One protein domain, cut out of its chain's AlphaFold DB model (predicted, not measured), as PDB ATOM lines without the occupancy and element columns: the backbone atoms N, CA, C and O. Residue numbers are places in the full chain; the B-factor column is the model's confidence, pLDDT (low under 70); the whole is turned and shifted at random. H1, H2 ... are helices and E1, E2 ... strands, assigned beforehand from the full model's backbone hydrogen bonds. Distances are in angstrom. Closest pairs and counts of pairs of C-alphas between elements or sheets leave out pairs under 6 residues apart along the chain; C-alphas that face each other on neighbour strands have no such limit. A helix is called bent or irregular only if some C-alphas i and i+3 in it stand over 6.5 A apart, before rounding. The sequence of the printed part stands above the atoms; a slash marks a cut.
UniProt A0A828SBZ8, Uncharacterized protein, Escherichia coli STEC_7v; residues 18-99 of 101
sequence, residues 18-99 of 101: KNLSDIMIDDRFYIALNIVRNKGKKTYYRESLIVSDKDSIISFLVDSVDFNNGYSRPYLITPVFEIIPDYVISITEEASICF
ATOM      1  N   LYS A  18      73.512 -83.818 221.967       87.88
ATOM      2  CA  LYS A  18      73.584 -82.623 222.824       87.88
ATOM      3  C   LYS A  18      72.465 -81.624 222.515       87.88
ATOM      4  O   LYS A  18      71.937 -80.997 223.431       87.88
ATOM      5  N   ASN A  19      72.043 -81.564 221.254       90.88
ATOM      6  CA  ASN A  19      70.963 -80.699 220.786       90.88
ATOM      7  C   ASN A  19      69.581 -81.231 221.214       90.88
ATOM      8  O   ASN A  19      68.580 -80.541 221.050       90.88
ATOM      9  N   LEU A  20      69.500 -82.445 221.782       91.56
ATOM     10  CA  LEU A  20      68.253 -82.954 222.356       91.56
ATOM     11  C   LEU A  20      67.799 -82.128 223.564       91.56
ATOM     12  O   LEU A  20      66.601 -82.024 223.805       91.56
ATOM     13  N   SER A  21      68.731 -81.518 224.301       89.88
ATOM     14  CA  SER A  21      68.405 -80.678 225.460       89.88
ATOM     15  C   SER A  21      67.482 -79.504 225.110       89.88
ATOM     16  O   SER A  21      66.609 -79.169 225.909       89.88
ATOM     17  N   ASP A  22      67.622 -78.951 223.901       89.94
ATOM     18  CA  ASP A  22      66.837 -77.813 223.415       89.94
ATOM     19  C   ASP A  22      65.422 -78.207 222.959       89.94
ATOM     20  O   ASP A  22      64.511 -77.378 222.966       89.94
ATOM     21  N   ILE A  23      65.218 -79.468 222.554       90.44
ATOM     22  CA  ILE A  23      63.924 -79.957 222.040       90.44
ATOM     23  C   ILE A  23      63.130 -80.752 223.082       90.44
ATOM     24  O   ILE A  23      61.904 -80.830 222.991       90.44
ATOM     25  N   MET A  24      63.815 -81.352 224.059       92.94
ATOM     26  CA  MET A  24      63.226 -82.076 225.185       92.94
ATOM     27  C   MET A  24      62.749 -81.068 226.235       92.94
ATOM     28  O   MET A  24      63.465 -80.729 227.181       92.94
ATOM     29  N   ILE A  25      61.533 -80.560 226.035       92.25
ATOM     30  CA  ILE A  25      60.935 -79.528 226.896       92.25
ATOM     31  C   ILE A  25      60.422 -80.079 228.231       92.25
ATOM     32  O   ILE A  25      60.318 -79.323 229.192       92.25
ATOM     33  N   ASP A  26      60.126 -81.376 228.292       95.50
ATOM     34  CA  ASP A  26      59.628 -82.047 229.492       95.50
ATOM     35  C   ASP A  26      60.766 -82.453 230.439       95.50
ATOM     36  O   ASP A  26      61.940 -82.496 230.062       95.50
ATOM     37  N   ASP A  27      60.411 -82.789 231.679       95.19
ATOM     38  CA  ASP A  27      61.383 -83.184 232.707       95.19
ATOM     39  C   ASP A  27      61.637 -84.694 232.734       95.19
ATOM     40  O   ASP A  27      62.726 -85.144 233.095       95.19
ATOM     41  N   ARG A  28      60.626 -85.496 232.377       96.75
ATOM     42  CA  ARG A  28      60.651 -86.959 232.489       96.75
ATOM     43  C   ARG A  28      60.207 -87.620 231.203       96.75
ATOM     44  O   ARG A  28      59.220 -87.219 230.591       96.75
ATOM     45  N   PHE A  29      60.889 -88.704 230.869       96.81
ATOM     46  CA  PHE A  29      60.671 -89.427 229.629       96.81
ATOM     47  C   PHE A  29      60.647 -90.927 229.864       96.81
ATOM     48  O   PHE A  29      61.337 -91.466 230.735       96.81
ATOM     49  N   TYR A  30      59.878 -91.598 229.021       95.06
ATOM     50  CA  TYR A  30      60.055 -93.002 228.727       95.06
ATOM     51  C   TYR A  30      61.180 -93.167 227.701       95.06
ATOM     52  O   TYR A  30      61.192 -92.477 226.682       95.06
ATOM     53  N   ILE A  31      62.085 -94.116 227.936       93.12
ATOM     54  CA  ILE A  31      63.050 -94.602 226.949       93.12
ATOM     55  C   ILE A  31      62.875 -96.108 226.774       93.12
ATOM     56  O   ILE A  31      62.848 -96.874 227.740       93.12
ATOM     57  N   ALA A  32      62.742 -96.527 225.520       90.31
ATOM     58  CA  ALA A  32      62.633 -97.915 225.123       90.31
ATOM     59  C   ALA A  32      63.750 -98.270 224.147       90.31
ATOM     60  O   ALA A  32      64.022 -97.555 223.180       90.31
ATOM     61  N   LEU A  33      64.365 -99.423 224.381       85.56
ATOM     62  CA  LEU A  33      65.258-100.048 223.423       85.56
ATOM     63  C   LEU A  33      64.414-100.736 222.341       85.56
ATOM     64  O   LEU A  33      63.754-101.740 222.612       85.56
ATOM     65  N   ASN A  34      64.447-100.227 221.113       71.69
ATOM     66  CA  ASN A  34      63.650-100.735 219.997       71.69
ATOM     67  C   ASN A  34      64.338-101.925 219.302       71.69
ATOM     68  O   ASN A  34      64.573-101.919 218.096       71.69
ATOM     69  N   ILE A  35      64.726-102.944 220.075       67.88
ATOM     70  CA  ILE A  35      65.360-104.145 219.523       67.88
ATOM     71  C   ILE A  35      64.320-105.245 219.326       67.88
ATOM     72  O   ILE A  35      63.832-105.863 220.278       67.88
ATOM     73  N   VAL A  36      64.108-105.575 218.056       66.81
ATOM     74  CA  VAL A  36      63.399-106.771 217.610       66.81
ATOM     75  C   VAL A  36      64.436-107.857 217.315       66.81
ATOM     76  O   VAL A  36      65.230-107.730 216.386       66.81
ATOM     77  N   ARG A  37      64.482-108.935 218.109       65.56
ATOM     78  CA  ARG A  37      65.390-110.071 217.856       65.56
ATOM     79  C   ARG A  37      64.648-111.240 217.240       65.56
ATOM     80  O   ARG A  37      63.605-111.641 217.736       65.56
ATOM     81  N   ASN A  38      65.252-111.890 216.251       66.94
ATOM     82  CA  ASN A  38      64.770-113.172 215.744       66.94
ATOM     83  C   ASN A  38      65.618-114.317 216.317       66.94
ATOM     84  O   ASN A  38      66.846-114.276 216.269       66.94
ATOM     85  N   LYS A  39      64.974-115.358 216.853       73.25
ATOM     86  CA  LYS A  39      65.612-116.637 217.200       73.25
ATOM     87  C   LYS A  39      64.885-117.751 216.449       73.25
ATOM     88  O   LYS A  39      63.781-118.159 216.820       73.25
ATOM     89  N   GLY A  40      65.502-118.221 215.366       85.38
ATOM     90  CA  GLY A  40      64.845-119.086 214.385       85.38
ATOM     91  C   GLY A  40      63.717-118.332 213.675       85.38
ATOM     92  O   GLY A  40      63.912-117.207 213.233       85.38
ATOM     93  N   LYS A  41      62.520-118.927 213.617       84.38
ATOM     94  CA  LYS A  41      61.308-118.291 213.062       84.38
ATOM     95  C   LYS A  41      60.530-117.434 214.071       84.38
ATOM     96  O   LYS A  41      59.455-116.947 213.745       84.38
ATOM     97  N   LYS A  42      61.010-117.317 215.314       68.69
ATOM     98  CA  LYS A  42      60.316-116.581 216.377       68.69
ATOM     99  C   LYS A  42      60.955-115.216 216.585       68.69
ATOM    100  O   LYS A  42      62.168-115.131 216.776       68.69
ATOM    101  N   THR A  43      60.121-114.189 216.604       72.56
ATOM    102  CA  THR A  43      60.493-112.815 216.932       72.56
ATOM    103  C   THR A  43      60.273-112.567 218.422       72.56
ATOM    104  O   THR A  43      59.244-112.949 218.972       72.56
ATOM    105  N   TYR A  44      61.256-111.961 219.078       63.50
ATOM    106  CA  TYR A  44      61.251-111.603 220.489       63.50
ATOM    107  C   TYR A  44      61.551-110.117 220.610       63.50
ATOM    108  O   TYR A  44      62.579-109.640 220.123       63.50
ATOM    109  N   TYR A  45      60.678-109.418 221.315       63.88
ATOM    110  CA  TYR A  45      60.908-108.047 221.729       63.88
ATOM    111  C   TYR A  45      61.595-108.099 223.088       63.88
ATOM    112  O   TYR A  45      61.090-108.710 224.032       63.88
ATOM    113  N   ARG A  46      62.805-107.545 223.179       59.38
ATOM    114  CA  ARG A  46      63.501-107.429 224.465       59.38
ATOM    115  C   ARG A  46      63.186-106.051 225.024       59.38
ATOM    116  O   ARG A  46      63.984-105.132 224.903       59.38
ATOM    117  N   GLU A  47      61.980-105.927 225.558       61.12
ATOM    118  CA  GLU A  47      61.425-104.647 225.983       61.12
ATOM    119  C   GLU A  47      61.917-104.307 227.388       61.12
ATOM    120  O   GLU A  47      61.778-105.074 228.341       61.12
ATOM    121  N   SER A  48      62.547-103.149 227.518       68.75
ATOM    122  CA  SER A  48      62.787-102.506 228.803       68.75
ATOM    123  C   SER A  48      62.368-101.062 228.610       68.75
ATOM    124  O   SER A  48      63.076-100.300 227.958       68.75
ATOM    125  N   LEU A  49      61.167-100.738 229.088       84.19
ATOM    126  CA  LEU A  49      60.686 -99.369 229.160       84.19
ATOM    127  C   LEU A  49      61.178 -98.793 230.485       84.19
ATOM    128  O   LEU A  49      60.788 -99.265 231.552       84.19
ATOM    129  N   ILE A  50      62.066 -97.813 230.412       90.31
ATOM    130  CA  ILE A  50      62.623 -97.143 231.585       90.31
ATOM    131  C   ILE A  50      62.033 -95.740 231.640       90.31
ATOM    132  O   ILE A  50      61.884 -95.091 230.608       90.31
ATOM    133  N   VAL A  51      61.702 -95.274 232.843       94.06
ATOM    134  CA  VAL A  51      61.376 -93.867 233.084       94.06
ATOM    135  C   VAL A  51      62.575 -93.203 233.721       94.06
ATOM    136  O   VAL A  51      63.075 -93.694 234.731       94.06
ATOM    137  N   SER A  52      62.999 -92.080 233.166       95.81
ATOM    138  CA  SER A  52      64.133 -91.323 233.681       95.81
ATOM    139  C   SER A  52      63.920 -89.829 233.464       95.81
ATOM    140  O   SER A  52      63.070 -89.423 232.667       95.81
ATOM    141  N   ASP A  53      64.658 -89.008 234.205       96.88
ATOM    142  CA  ASP A  53      64.744 -87.578 233.923       96.88
ATOM    143  C   ASP A  53      65.535 -87.299 232.633       96.88
ATOM    144  O   ASP A  53      66.278 -88.156 232.130       96.88
ATOM    145  N   LYS A  54      65.326 -86.095 232.091       95.56
ATOM    146  CA  LYS A  54      65.958 -85.595 230.865       95.56
ATOM    147  C   LYS A  54      67.479 -85.706 230.897       95.56
ATOM    148  O   LYS A  54      68.068 -86.255 229.967       95.56
ATOM    149  N   ASP A  55      68.104 -85.197 231.952       95.00
ATOM    150  CA  ASP A  55      69.561 -85.076 232.033       95.00
ATOM    151  C   ASP A  55      70.229 -86.452 232.073       95.00
ATOM    152  O   ASP A  55      71.213 -86.693 231.371       95.00
ATOM    153  N   SER A  56      69.641 -87.397 232.805       95.12
ATOM    154  CA  SER A  56      70.095 -88.786 232.859       95.12
ATOM    155  C   SER A  56      69.975 -89.482 231.503       95.12
ATOM    156  O   SER A  56      70.877 -90.227 231.118       95.12
ATOM    157  N   ILE A  57      68.902 -89.227 230.742       94.44
ATOM    158  CA  ILE A  57      68.752 -89.768 229.380       94.44
ATOM    159  C   ILE A  57      69.795 -89.175 228.447       94.44
ATOM    160  O   ILE A  57      70.447 -89.924 227.725       94.44
ATOM    161  N   ILE A  58      69.986 -87.857 228.464       94.56
ATOM    162  CA  ILE A  58      70.982 -87.204 227.614       94.56
ATOM    163  C   ILE A  58      72.379 -87.732 227.947       94.56
ATOM    164  O   ILE A  58      73.101 -88.122 227.033       94.56
ATOM    165  N   SER A  59      72.736 -87.828 229.232       94.50
ATOM    166  CA  SER A  59      74.016 -88.401 229.663       94.50
ATOM    167  C   SER A  59      74.184 -89.839 229.166       94.50
ATOM    168  O   SER A  59      75.205 -90.164 228.568       94.50
ATOM    169  N   PHE A  60      73.166 -90.686 229.340       93.25
ATOM    170  CA  PHE A  60      73.181 -92.062 228.841       93.25
ATOM    171  C   PHE A  60      73.365 -92.135 227.317       93.25
ATOM    172  O   PHE A  60      74.089 -92.994 226.811       93.25
ATOM    173  N   LEU A  61      72.708 -91.255 226.562       93.06
ATOM    174  CA  LEU A  61      72.790 -91.226 225.102       93.06
ATOM    175  C   LEU A  61      74.138 -90.708 224.603       93.06
ATOM    176  O   LEU A  61      74.640 -91.228 223.612       93.06
ATOM    177  N   VAL A  62      74.741 -89.732 225.287       93.19
ATOM    178  CA  VAL A  62      76.096 -89.251 224.965       93.19
ATOM    179  C   VAL A  62      77.105 -90.397 225.038       93.19
ATOM    180  O   VAL A  62      77.977 -90.481 224.177       93.19
ATOM    181  N   ASP A  63      76.952 -91.298 226.008       90.88
ATOM    182  CA  ASP A  63      77.854 -92.440 226.186       90.88
ATOM    183  C   ASP A  63      77.513 -93.635 225.278       90.88
ATOM    184  O   ASP A  63      78.374 -94.465 224.989       90.88
ATOM    185  N   SER A  64      76.253 -93.765 224.847       88.88
ATOM    186  CA  SER A  64      75.762 -94.960 224.140       88.88
ATOM    187  C   SER A  64      75.574 -94.802 222.631       88.88
ATOM    188  O   SER A  64      75.392 -95.815 221.950       88.88
ATOM    189  N   VAL A  65      75.620 -93.576 222.106       90.44
ATOM    190  CA  VAL A  65      75.468 -93.265 220.680       90.44
ATOM    191  C   VAL A  65      76.814 -92.816 220.112       90.44
ATOM    192  O   VAL A  65      77.299 -91.725 220.412       90.44
ATOM    193  N   ASP A  66      77.413 -93.641 219.255       89.12
ATOM    194  CA  ASP A  66      78.667 -93.322 218.576       89.12
ATOM    195  C   ASP A  66      78.390 -92.602 217.251       89.12
ATOM    196  O   ASP A  66      78.251 -93.214 216.190       89.12
ATOM    197  N   PHE A  67      78.311 -91.272 217.316       81.81
ATOM    198  CA  PHE A  67      78.112 -90.416 216.142       81.81
ATOM    199  C   PHE A  67      79.263 -90.472 215.142       81.81
ATOM    200  O   PHE A  67      79.035 -90.323 213.944       81.81
ATOM    201  N   ASN A  68      80.494 -90.673 215.613       83.31
ATOM    202  CA  ASN A  68      81.666 -90.624 214.743       83.31
ATOM    203  C   ASN A  68      81.723 -91.846 213.830       83.31
ATOM    204  O   ASN A  68      82.115 -91.734 212.670       83.31
ATOM    205  N   ASN A  69      81.310 -93.002 214.352       84.75
ATOM    206  CA  ASN A  69      81.283 -94.254 213.604       84.75
ATOM    207  C   ASN A  69      79.884 -94.617 213.082       84.75
ATOM    208  O   ASN A  69      79.730 -95.665 212.454       84.75
ATOM    209  N   GLY A  70      78.875 -93.768 213.323       86.06
ATOM    210  CA  GLY A  70      77.498 -93.983 212.876       86.06
ATOM    211  C   GLY A  70      76.879 -95.241 213.476       86.06
ATOM    212  O   GLY A  70      76.218 -95.993 212.765       86.06
ATOM    213  N   TYR A  71      77.144 -95.511 214.757       87.38
ATOM    214  CA  TYR A  71      76.696 -96.731 215.418       87.38
ATOM    215  C   TYR A  71      75.939 -96.434 216.706       87.38
ATOM    216  O   TYR A  71      76.443 -95.811 217.639       87.38
ATOM    217  N   SER A  72      74.717 -96.940 216.783       89.94
ATOM    218  CA  SER A  72      73.858 -96.817 217.948       89.94
ATOM    219  C   SER A  72      72.987 -98.053 218.097       89.94
ATOM    220  O   SER A  72      72.783 -98.834 217.169       89.94
ATOM    221  N   ARG A  73      72.419 -98.228 219.288       88.69
ATOM    222  CA  ARG A  73      71.229 -99.071 219.410       88.69
ATOM    223  C   ARG A  73      70.002 -98.255 218.999       88.69
ATOM    224  O   ARG A  73      69.998 -97.039 219.193       88.69
ATOM    225  N   PRO A  74      68.947 -98.895 218.479       89.69
ATOM    226  CA  PRO A  74      67.743 -98.170 218.135       89.69
ATOM    227  C   PRO A  74      66.968 -97.835 219.416       89.69
ATOM    228  O   PRO A  74      66.645 -98.731 220.204       89.69
ATOM    229  N   TYR A  75      66.661 -96.558 219.628       91.88
ATOM    230  CA  TYR A  75      65.913 -96.075 220.790       91.88
ATOM    231  C   TYR A  75      64.643 -95.345 220.365       91.88
ATOM    232  O   TYR A  75      64.614 -94.658 219.345       91.88
ATOM    233  N   LEU A  76      63.605 -95.468 221.189       93.31
ATOM    234  CA  LEU A  76      62.418 -94.622 221.154       93.31
ATOM    235  C   LEU A  76      62.299 -93.910 222.493       93.31
ATOM    236  O   LEU A  76      62.335 -94.548 223.545       93.31
ATOM    237  N   ILE A  77      62.173 -92.592 222.444       94.94
ATOM    238  CA  ILE A  77      62.110 -91.721 223.609       94.94
ATOM    239  C   ILE A  77      60.882 -90.836 223.460       94.94
ATOM    240  O   ILE A  77      60.591 -90.325 222.382       94.94
ATOM    241  N   THR A  78      60.141 -90.663 224.540       95.69
ATOM    242  CA  THR A  78      58.909 -89.872 224.554       95.69
ATOM    243  C   THR A  78      58.740 -89.263 225.937       95.69
ATOM    244  O   THR A  78      59.116 -89.921 226.910       95.69
ATOM    245  N   PRO A  79      58.171 -88.051 226.070       96.88
ATOM    246  CA  PRO A  79      57.800 -87.528 227.380       96.88
ATOM    247  C   PRO A  79      56.856 -88.509 228.078       96.88
ATOM    248  O   PRO A  79      56.234 -89.347 227.427       96.88
ATOM    249  N   VAL A  80      56.771 -88.469 229.404       95.75
ATOM    250  CA  VAL A  80      55.777 -89.286 230.115       95.75
ATOM    251  C   VAL A  80      54.372 -88.821 229.716       95.75
ATOM    252  O   VAL A  80      54.065 -87.638 229.803       95.75
ATOM    253  N   PHE A  81      53.518 -89.749 229.281       94.06
ATOM    254  CA  PHE A  81      52.170 -89.470 228.783       94.06
ATOM    255  C   PHE A  81      51.142 -90.450 229.360       94.06
ATOM    256  O   PHE A  81      51.486 -91.572 229.730       94.06
ATOM    257  N   GLU A  82      49.869 -90.046 229.394       90.19
ATOM    258  CA  GLU A  82      48.766 -90.906 229.856       90.19
ATOM    259  C   GLU A  82      48.086 -91.682 228.720       90.19
ATOM    260  O   GLU A  82      47.697 -92.833 228.903       90.19
ATOM    261  N   ILE A  83      47.932 -91.061 227.543       91.75
ATOM    262  CA  ILE A  83      47.195 -91.642 226.405       91.75
ATOM    263  C   ILE A  83      48.082 -91.752 225.164       91.75
ATOM    264  O   ILE A  83      48.281 -92.842 224.632       91.75
ATOM    265  N   ILE A  84      48.609 -90.623 224.696       90.00
ATOM    266  CA  ILE A  84      49.504 -90.523 223.542       90.00
ATOM    267  C   ILE A  84      50.552 -89.452 223.845       90.00
ATOM    268  O   ILE A  84      50.204 -88.469 224.503       90.00
ATOM    269  N   PRO A  85      51.811 -89.618 223.417       92.75
ATOM    270  CA  PRO A  85      52.796 -88.577 223.632       92.75
ATOM    271  C   PRO A  85      52.636 -87.417 222.664       92.75
ATOM    272  O   PRO A  85      52.257 -87.609 221.507       92.75
ATOM    273  N   ASP A  86      53.014 -86.230 223.133       91.75
ATOM    274  CA  ASP A  86      53.040 -85.010 222.323       91.75
ATOM    275  C   ASP A  86      54.116 -85.052 221.230       91.75
ATOM    276  O   ASP A  86      54.018 -84.341 220.232       91.75
ATOM    277  N   TYR A  87      55.161 -85.859 221.427       94.19
ATOM    278  CA  TYR A  87      56.209 -86.104 220.445       94.19
ATOM    279  C   TYR A  87      56.987 -87.386 220.749       94.19
ATOM    280  O   TYR A  87      56.987 -87.903 221.865       94.19
ATOM    281  N   VAL A  88      57.697 -87.886 219.742       94.12
ATOM    282  CA  VAL A  88      58.600 -89.032 219.846       94.12
ATOM    283  C   VAL A  88      59.949 -88.654 219.253       94.12
ATOM    284  O   VAL A  88      60.032 -88.101 218.158       94.12
ATOM    285  N   ILE A  89      61.013 -88.990 219.971       95.50
ATOM    286  CA  ILE A  89      62.386 -88.956 219.484       95.50
ATOM    287  C   ILE A  89      62.795 -90.395 219.174       95.50
ATOM    288  O   ILE A  89      62.752 -91.266 220.043       95.50
ATOM    289  N   SER A  90      63.194 -90.657 217.937       94.00
ATOM    290  CA  SER A  90      63.758 -91.936 217.516       94.00
ATOM    291  C   SER A  90      65.242 -91.787 217.222       94.00
ATOM    292  O   SER A  90      65.633 -90.867 216.504       94.00
ATOM    293  N   ILE A  91      66.042 -92.724 217.719       93.31
ATOM    294  CA  ILE A  91      67.454 -92.869 217.366       93.31
ATOM    295  C   ILE A  91      67.587 -94.185 216.609       93.31
ATOM    296  O   ILE A  91      67.114 -95.211 217.100       93.31
ATOM    297  N   THR A  92      68.164 -94.161 215.409       91.12
ATOM    298  CA  THR A  92      68.321 -95.356 214.562       91.12
ATOM    299  C   THR A  92      69.618 -96.107 214.867       91.12
ATOM    300  O   THR A  92      70.412 -95.675 215.701       91.12
ATOM    301  N   GLU A  93      69.844 -97.248 214.210       89.31
ATOM    302  CA  GLU A  93      71.108 -97.992 214.333       89.31
ATOM    303  C   GLU A  93      72.297 -97.204 213.762       89.31
ATOM    304  O   GLU A  93      73.407 -97.297 214.277       89.31
ATOM    305  N   GLU A  94      72.040 -96.349 212.774       92.00
ATOM    306  CA  GLU A  94      72.999 -95.456 212.117       92.00
ATOM    307  C   GLU A  94      73.256 -94.161 212.910       92.00
ATOM    308  O   GLU A  94      73.691 -93.157 212.348       92.00
ATOM    309  N   ALA A  95      72.912 -94.145 214.204       91.75
ATOM    310  CA  ALA A  95      73.002 -92.982 215.090       91.75
ATOM    311  C   ALA A  95      72.224 -91.736 214.607       91.75
ATOM    312  O   ALA A  95      72.438 -90.633 215.107       91.75
ATOM    313  N   SER A  96      71.285 -91.892 213.669       92.12
ATOM    314  CA  SER A  96      70.471 -90.776 213.185       92.12
ATOM    315  C   SER A  96      69.361 -90.459 214.183       92.12
ATOM    316  O   SER A  96      68.651 -91.364 214.627       92.12
ATOM    317  N   ILE A  97      69.187 -89.180 214.521       94.06
ATOM    318  CA  ILE A  97      68.165 -88.722 215.467       94.06
ATOM    319  C   ILE A  97      67.044 -88.008 214.721       94.06
ATOM    320  O   ILE A  97      67.270 -87.032 214.003       94.06
ATOM    321  N   CYS A  98      65.816 -88.450 214.961       94.25
ATOM    322  CA  CYS A  98      64.611 -87.863 214.398       94.25
ATOM    323  C   CYS A  98      63.623 -87.510 215.512       94.25
ATOM    324  O   CYS A  98      63.326 -88.327 216.379       94.25
ATOM    325  N   PHE A  99      63.105 -86.290 215.464       93.88
ATOM    326  CA  PHE A  99      62.043 -85.773 216.311       93.88
ATOM    327  C   PHE A  99      60.741 -85.707 215.505       93.88
ATOM    328  O   PHE A  99      60.725 -85.161 214.403       93.88
TER     329      PHE A  99
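AT A GLANCE: This is residues 18 to 99 of the 101 residues of an uncharacterized protein of Escherichia coli STEC_7v (UniProt A0A828SBZ8). A strongly twisted sheet of five strands has one helix, H2, packed over one of its faces, while a thin two-stranded hairpin, E2 and E3, extends from one end of the sheet as an arm whose residues 38 to 43 stick out free. The short helix H1 lies beside H2 and only grazes the sheet; the face opposite H2 has no named helix over it. The 82 printed residues hold two named helices and seven named strands, in the order H1 E1 E2 E3 E4 H2 E5 E6 E7, and the class is mixed, helices and strands. The large sheet runs E4 - E1 - E5 - E6 - E7 and the small one E2 - E3, both all antiparallel. The whole is compact, with a radius of gyration of the C-alphas of 13.3 A, and flat in outline, with spans of 42 by 36 by 18 A.

HOW THE PARTS SIT: H1, residues 18 to 23, only grazes the large sheet with its residues 20 to 23, and it is only just on it, with 5 pairs of C-alphas within 10 A. E1, residues 28 to 33, is an inner strand of that sheet and runs on into E2, residues 36 to 39, at 27 degrees across a break of 2 residues. E2 and E3, residues 42 to 45, form a hairpin, with N 44 and O 37 2.7 A apart. E4, residues 49 to 53, is an edge strand, antiparallel to E1 at 145 degrees, with N 29 and O 52 2.9 A apart. H2, residues 54 to 64, touches H1; their closest C-alphas, those of Lys 18 and Ile 58, are 7.1 A apart. The two helices run opposite ways at a shallow tilt of 32 degrees, only just short of steep. E5, residues 75 to 79, is antiparallel to E1 at 160 degrees, with N 30 and O 78 2.8 A apart. H2 is on the sheet at a height of 10.2 A, over E1 and E5, and runs along the strands, at 10 degrees to E1 on the local plane. E4, H2 and E5 form a split strand-helix-strand unit, two strands running the same way with E1 between them, and its crossover is right-handed. E5, E6, residues 88 to 91, and E7, residues 97 to 99, form a meander, each strand the antiparallel neighbour of the one before. N 77 and O 89 are 2.8 A apart, as are N 90 and O 98. In H2 every O i to N i+4 pair is within hydrogen-bond range; in H1 0 of 2 are, but 3 of 3 O i to N i+3 pairs are.

IN THESE COORDINATES: H1 begins at C-alpha 18, at (73.584, -82.623, 222.824), and is 10.1 A long; it is neither bent nor irregular, but only just: C-alphas 18 and 21 are 6.1 A apart. E1 is 16.6 A long and E4 13.3 A. H2 is 15.1 A long, from C-alpha 54 at (65.958, -85.595, 230.865) to C-alpha 64. E2 and E3 are each 10.1 A long, E5 is 13.5 A, E6 is 10.0 A, and E7 is 6.8 A, ending at C-alpha 99, at (62.043, -85.773, 216.311).

THE WHOLE: The two C-alphas farthest apart, those of Asp 22 and Gly 40, are 42.3 A apart. The printed part has no cut, and no link is long; H2 to E5, with 10 residues, and E5 to E6, with 8, are short, and the others are tight. The mean pLDDT of the printed part is 87.8; residues 35 to 38, 42 and 44 to 48 are under 70.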